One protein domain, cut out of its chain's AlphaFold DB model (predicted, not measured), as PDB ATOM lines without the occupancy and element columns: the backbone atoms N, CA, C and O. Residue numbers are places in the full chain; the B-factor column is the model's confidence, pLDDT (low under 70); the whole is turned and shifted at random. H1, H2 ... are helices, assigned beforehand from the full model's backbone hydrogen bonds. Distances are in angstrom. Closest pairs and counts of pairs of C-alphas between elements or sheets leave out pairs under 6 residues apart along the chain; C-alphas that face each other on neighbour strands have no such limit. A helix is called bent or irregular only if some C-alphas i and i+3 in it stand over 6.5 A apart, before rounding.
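What this domain is: This is residues 2 to 47 of the 138 residues of the protein "uncharacterized protein LOC107220077" of Neodiprion lecontei (UniProt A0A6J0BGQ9). Three helices of similar length follow one another in an open zigzag: H2 and H3 stand side by side as a helical hairpin, and H1 slants away from the beginning of H2, so that H1 and H2 make an open V with its corner at residues 18 to 20. H2 is in the middle of the zigzag, and residues 2 to 7 make a tail without a named element before H1. The printed part has 46 residues with three named helices, in the order H1, H2, H3, and no named strand; the class is all helix. It is only just loose, close to compact, with a radius of gyration of the C-alphas of 11.5 A, and its outline is only just elongated, with spans of 31 by 20 by 13 A.

Where its parts are: The printed part begins at Phe 2, with its C-alpha at (-7.243, 42.412, -5.505). H1 is residues 8 to 17, from C-alpha 8 at (-9.064, 38.360, -18.145), and measures 14.5 A from first to last C-alpha. H2 is residues 21 to 31, the longest helix by residues, and measures 15.7 A; its C-alpha 21 is at (-23.607, 30.906, -3.386). H3 is residues 37 to 46 and measures 14.9 A, ending with C-alpha 46 at (-23.541, 29.931, 5.163). No helix is bent or irregular.

How they stand to each other: H1 and H2 only just touch, with 3 pairs of C-alphas within 8 A, and they touch only at the corner by their link. Their closest C-alphas are those of His 17 and Gly 23, 4.7 A apart. The two helices run opposite ways at a steep tilt of 56 degrees, and their centres are 13.4 A apart. H2 and H3 touch and form a helical hairpin. Their closest C-alphas are those of His 28 and Ala 39, 5.9 A apart. They run opposite ways at a shallow tilt of 23 degrees, with centres 10.2 A apart. H1 and H3 are apart. In H1, H2 and H3 every O i to N i+4 pair is within hydrogen-bond range.

The domain as a whole: The two C-alphas farthest apart are those of Ser 8 and Asn 47, at 32.4 A, while the first and last printed C-alphas, of Phe 2 and Asn 47, are 26.1 A apart. The printed part has no cut. The link from H1 to H2, of 3 residues, and the link from H2 to H3, of 5 residues, are both tight. The mean pLDDT of the printed part is 79.5, and the model's confidence is low, under 70, at residues 2 to 5.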
ATOM      1  N   PHE A   2      -7.231  43.604  -4.622       38.78
ATOM      2  CA  PHE A   2      -7.243  42.412  -5.505       38.78
ATOM      3  C   PHE A   2      -6.901  42.739  -6.973       38.78
ATOM      4  O   PHE A   2      -7.046  41.918  -7.868       38.78
ATOM      5  N   GLN A   3      -6.443  43.960  -7.253       47.41
ATOM      6  CA  GLN A   3      -6.357  44.486  -8.621       47.41
ATOM      7  C   GLN A   3      -5.086  44.054  -9.377       47.41
ATOM      8  O   GLN A   3      -4.757  44.627 -10.410       47.41
ATOM      9  N   LYS A   4      -4.322  43.087  -8.854       57.72
ATOM     10  CA  LYS A   4      -2.993  42.768  -9.389       57.72
ATOM     11  C   LYS A   4      -2.650  41.277  -9.365       57.72
ATOM     12  O   LYS A   4      -1.537  40.947  -8.977       57.72
ATOM     13  N   THR A   5      -3.572  40.373  -9.729       63.12
ATOM     14  CA  THR A   5      -3.206  38.958 -10.017       63.12
ATOM     15  C   THR A   5      -4.256  38.092 -10.732       63.12
ATOM     16  O   THR A   5      -4.083  36.883 -10.742       63.12
ATOM     17  N   LEU A   6      -5.320  38.647 -11.322       72.31
ATOM     18  CA  LEU A   6      -6.323  37.831 -12.026       72.31
ATOM     19  C   LEU A   6      -6.265  38.088 -13.530       72.31
ATOM     20  O   LEU A   6      -6.227  39.244 -13.962       72.31
ATOM     21  N   ASP A   7      -6.239  37.021 -14.323       85.12
ATOM     22  CA  ASP A   7      -6.283  37.131 -15.777       85.12
ATOM     23  C   ASP A   7      -7.673  37.590 -16.270       85.12
ATOM     24  O   ASP A   7      -8.640  37.704 -15.510       85.12
ATOM     25  N   SER A   8      -7.794  37.889 -17.566       85.31
ATOM     26  CA  SER A   8      -9.064  38.360 -18.145       85.31
ATOM     27  C   SER A   8     -10.229  37.368 -18.000       85.31
ATOM     28  O   SER A   8     -11.379  37.790 -17.886       85.31
ATOM     29  N   LYS A   9      -9.952  36.059 -17.996       87.38
ATOM     30  CA  LYS A   9     -10.964  35.005 -17.872       87.38
ATOM     31  C   LYS A   9     -11.390  34.835 -16.421       87.38
ATOM     32  O   LYS A   9     -12.580  34.687 -16.165       87.38
ATOM     33  N   GLU A  10     -10.454  34.910 -15.485       83.94
ATOM     34  CA  GLU A  10     -10.725  34.893 -14.050       83.94
ATOM     35  C   GLU A  10     -11.519  36.129 -13.629       83.94
ATOM     36  O   GLU A  10     -12.511  36.003 -12.916       83.94
ATOM     37  N   CYS A  11     -11.157  37.315 -14.128       83.44
ATOM     38  CA  CYS A  11     -11.940  38.532 -13.908       83.44
ATOM     39  C   CYS A  11     -13.389  38.360 -14.384       83.44
ATOM     40  O   CYS A  11     -14.321  38.687 -13.651       83.44
ATOM     41  N   LEU A  12     -13.580  37.817 -15.593       88.12
ATOM     42  CA  LEU A  12     -14.910  37.562 -16.142       88.12
ATOM     43  C   LEU A  12     -15.672  36.532 -15.298       88.12
ATOM     44  O   LEU A  12     -16.825  36.765 -14.947       88.12
ATOM     45  N   PHE A  13     -15.022  35.433 -14.910       88.88
ATOM     46  CA  PHE A  13     -15.604  34.417 -14.037       88.88
ATOM     47  C   PHE A  13     -16.097  35.027 -12.722       88.88
ATOM     48  O   PHE A  13     -17.278  34.898 -12.399       88.88
ATOM     49  N   TRP A  14     -15.238  35.749 -11.998       87.00
ATOM     50  CA  TRP A  14     -15.608  36.361 -10.724       87.00
ATOM     51  C   TRP A  14     -16.687  37.430 -10.888       87.00
ATOM     52  O   TRP A  14     -17.594  37.486 -10.064       87.00
ATOM     53  N   SER A  15     -16.681  38.203 -11.978       87.19
ATOM     54  CA  SER A  15     -17.733  39.197 -12.241       87.19
ATOM     55  C   SER A  15     -19.143  38.597 -12.329       87.19
ATOM     56  O   SER A  15     -20.108  39.280 -12.002       87.19
ATOM     57  N   HIS A  16     -19.259  37.322 -12.718       89.44
ATOM     58  CA  HIS A  16     -20.531  36.600 -12.800       89.44
ATOM     59  C   HIS A  16     -20.882  35.796 -11.542       89.44
ATOM     60  O   HIS A  16     -22.015  35.337 -11.433       89.44
ATOM     61  N   HIS A  17     -19.924  35.569 -10.637       87.88
ATOM     62  CA  HIS A  17     -20.094  34.619  -9.531       87.88
ATOM     63  C   HIS A  17     -19.868  35.224  -8.141       87.88
ATOM     64  O   HIS A  17     -20.202  34.565  -7.160       87.88
ATOM     65  N   LEU A  18     -19.335  36.445  -8.025       85.00
ATOM     66  CA  LEU A  18     -18.996  37.095  -6.747       85.00
ATOM     67  C   LEU A  18     -20.163  37.176  -5.749       85.00
ATOM     68  O   LEU A  18     -19.929  37.155  -4.546       85.00
ATOM     69  N   ASP A  19     -21.395  37.257  -6.234       81.69
ATOM     70  CA  ASP A  19     -22.635  37.349  -5.457       81.69
ATOM     71  C   ASP A  19     -23.433  36.033  -5.416       81.69
ATOM     72  O   ASP A  19     -24.495  35.955  -4.798       81.69
ATOM     73  N   THR A  20     -22.925  34.979  -6.051       87.50
ATOM     74  CA  THR A  20     -23.570  33.662  -6.080       87.50
ATOM     75  C   THR A  20     -23.110  32.794  -4.910       87.50
ATOM     76  O   THR A  20     -21.959  32.881  -4.479       87.50
ATOM     77  N   ASP A  21     -23.970  31.880  -4.437       83.00
ATOM     78  CA  ASP A  21     -23.607  30.906  -3.386       83.00
ATOM     79  C   ASP A  21     -22.330  30.131  -3.757       83.00
ATOM     80  O   ASP A  21     -21.440  29.954  -2.926       83.00
ATOM     81  N   ILE A  22     -22.183  29.745  -5.030       86.06
ATOM     82  CA  ILE A  22     -21.012  28.997  -5.487       86.06
ATOM     83  C   ILE A  22     -19.731  29.839  -5.499       86.06
ATOM     84  O   ILE A  22     -18.687  29.349  -5.071       86.06
ATOM     85  N   GLY A  23     -19.788  31.104  -5.923       88.62
ATOM     86  CA  GLY A  23     -18.610  31.972  -5.909       88.62
ATOM     87  C   GLY A  23     -18.171  32.328  -4.493       88.62
ATOM     88  O   GLY A  23     -16.981  32.251  -4.194       88.62
ATOM     89  N   LEU A  24     -19.112  32.602  -3.585       85.69
ATOM     90  CA  LEU A  24     -18.801  32.837  -2.173       85.69
ATOM     91  C   LEU A  24     -18.165  31.595  -1.517       85.69
ATOM     92  O   LEU A  24     -17.207  31.723  -0.755       85.69
ATOM     93  N   ARG A  25     -18.631  30.378  -1.850       84.81
ATOM     94  CA  ARG A  25     -18.017  29.121  -1.378       84.81
ATOM     95  C   ARG A  25     -16.605  28.924  -1.916       84.81
ATOM     96  O   ARG A  25     -15.746  28.448  -1.180       84.81
ATOM     97  N   LEU A  26     -16.360  29.282  -3.177       88.31
ATOM     98  CA  LEU A  26     -15.031  29.201  -3.781       88.31
ATOM     99  C   LEU A  26     -14.059  30.203  -3.151       88.31
ATOM    100  O   LEU A  26     -12.917  29.840  -2.895       88.31
ATOM    101  N   ILE A  27     -14.503  31.425  -2.846       85.31
ATOM    102  CA  ILE A  27     -13.695  32.417  -2.116       85.31
ATOM    103  C   ILE A  27     -13.333  31.888  -0.730       85.31
ATOM    104  O   ILE A  27     -12.166  31.909  -0.352       85.31
ATOM    105  N   HIS A  28     -14.315  31.349  -0.006       83.00
ATOM    106  CA  HIS A  28     -14.079  30.733   1.294       83.00
ATOM    107  C   HIS A  28     -13.099  29.547   1.207       83.00
ATOM    108  O   HIS A  28     -12.206  29.420   2.038       83.00
ATOM    109  N   TRP A  29     -13.206  28.707   0.173       84.94
ATOM    110  CA  TRP A  29     -12.245  27.630  -0.085       84.94
ATOM    111  C   TRP A  29     -10.834  28.157  -0.393       84.94
ATOM    112  O   TRP A  29      -9.859  27.625   0.133       84.94
ATOM    113  N   LEU A  30     -10.717  29.228  -1.185       85.31
ATOM    114  CA  LEU A  30      -9.440  29.864  -1.532       85.31
ATOM    115  C   LEU A  30      -8.722  30.484  -0.326       85.31
ATOM    116  O   LEU A  30      -7.498  30.579  -0.352       85.31
ATOM    117  N   MET A  31      -9.448  30.889   0.721       82.94
ATOM    118  CA  MET A  31      -8.842  31.417   1.952       82.94
ATOM    119  C   MET A  31      -7.993  30.369   2.685       82.94
ATOM    120  O   MET A  31      -7.031  30.740   3.354       82.94
ATOM    121  N   GLY A  32      -8.293  29.075   2.520       74.38
ATOM    122  CA  GLY A  32      -7.468  27.946   2.968       74.38
ATOM    123  C   GLY A  32      -7.409  27.714   4.484       74.38
ATOM    124  O   GLY A  32      -7.516  26.570   4.923       74.38
ATOM    125  N   ASP A  33      -7.259  28.769   5.288       78.88
ATOM    126  CA  ASP A  33      -7.276  28.710   6.750       78.88
ATOM    127  C   ASP A  33      -8.640  29.131   7.305       78.88
ATOM    128  O   ASP A  33      -8.982  30.309   7.380       78.88
ATOM    129  N   TYR A  34      -9.405  28.143   7.760       70.94
ATOM    130  CA  TYR A  34     -10.712  28.342   8.389       70.94
ATOM    131  C   TYR A  34     -10.644  29.040   9.760       70.94
ATOM    132  O   TYR A  34     -11.681  29.385  10.330       70.94
ATOM    133  N   ASN A  35      -9.446  29.240  10.321       74.88
ATOM    134  CA  ASN A  35      -9.266  29.986  11.564       74.88
ATOM    135  C   ASN A  35      -9.098  31.490  11.345       74.88
ATOM    136  O   ASN A  35      -9.268  32.241  12.318       74.88
ATOM    137  N   ASP A  36      -8.801  31.910  10.111       81.88
ATOM    138  CA  ASP A  36      -8.717  33.315   9.731       81.88
ATOM    139  C   ASP A  36     -10.052  34.031   9.983       81.88
ATOM    140  O   ASP A  36     -11.138  33.461   9.827       81.88
ATOM    141  N   SER A  37      -9.984  35.290  10.416       76.25
ATOM    142  CA  SER A  37     -11.177  36.065  10.759       76.25
ATOM    143  C   SER A  37     -12.099  36.270   9.558       76.25
ATOM    144  O   SER A  37     -13.315  36.184   9.715       76.25
ATOM    145  N   ALA A  38     -11.544  36.474   8.357       78.19
ATOM    146  CA  ALA A  38     -12.349  36.623   7.151       78.19
ATOM    147  C   ALA A  38     -13.014  35.292   6.774       78.19
ATOM    148  O   ALA A  38     -14.196  35.269   6.440       78.19
ATOM    149  N   ALA A  39     -12.311  34.163   6.908       79.00
ATOM    150  CA  ALA A  39     -12.900  32.846   6.658       79.00
ATOM    151  C   ALA A  39     -14.083  32.548   7.601       79.00
ATOM    152  O   ALA A  39     -15.119  32.035   7.167       79.00
ATOM    153  N   LYS A  40     -13.985  32.946   8.877       78.00
ATOM    154  CA  LYS A  40     -15.082  32.822   9.855       78.00
ATOM    155  C   LYS A  40     -16.301  33.673   9.500       78.00
ATOM    156  O   LYS A  40     -17.424  33.185   9.620       78.00
ATOM    157  N   GLU A  41     -16.100  34.899   9.021       77.69
ATOM    158  CA  GLU A  41     -17.195  35.750   8.530       77.69
ATOM    159  C   GLU A  41     -17.930  35.100   7.352       77.69
ATOM    160  O   GLU A  41     -19.161  35.076   7.322       77.69
ATOM    161  N   PHE A  42     -17.199  34.487   6.416       77.81
ATOM    162  CA  PHE A  42     -17.818  33.732   5.324       77.81
ATOM    163  C   PHE A  42     -18.603  32.519   5.831       77.81
ATOM    164  O   PHE A  42     -19.693  32.249   5.327       77.81
ATOM    165  N   MET A  43     -18.114  31.805   6.850       76.75
ATOM    166  CA  MET A  43     -18.879  30.708   7.453       76.75
ATOM    167  C   MET A  43     -20.179  31.169   8.092       76.75
ATOM    168  O   MET A  43     -21.190  30.482   7.955       76.75
ATOM    169  N   HIS A  44     -20.184  32.345   8.714       75.69
ATOM    170  CA  HIS A  44     -21.401  32.927   9.263       75.69
ATOM    171  C   HIS A  44     -22.483  33.132   8.184       75.69
ATOM    172  O   HIS A  44     -23.645  32.831   8.435       75.69
ATOM    173  N   ILE A  45     -22.113  33.531   6.958       77.12
ATOM    174  CA  ILE A  45     -23.057  33.692   5.830       77.12
ATOM    175  C   ILE A  45     -23.744  32.365   5.466       77.12
ATOM    176  O   ILE A  45     -24.928  32.346   5.121       77.12
ATOM    177  N   PHE A  46     -23.014  31.250   5.527       77.19
ATOM    178  CA  PHE A  46     -23.541  29.931   5.163       77.19
ATOM    179  C   PHE A  46     -24.220  29.195   6.319       77.19
ATOM    180  O   PHE A  46     -24.968  28.244   6.075       77.19
ATOM    181  N   ASN A  47     -23.974  29.607   7.562       79.12
ATOM    182  CA  ASN A  47     -24.588  29.009   8.736       79.12
ATOM    183  C   ASN A  47     -26.061  29.407   8.812       79.12
ATOM    184  O   ASN A  47     -26.430  30.510   9.196       79.12
TER     185      ASN A  47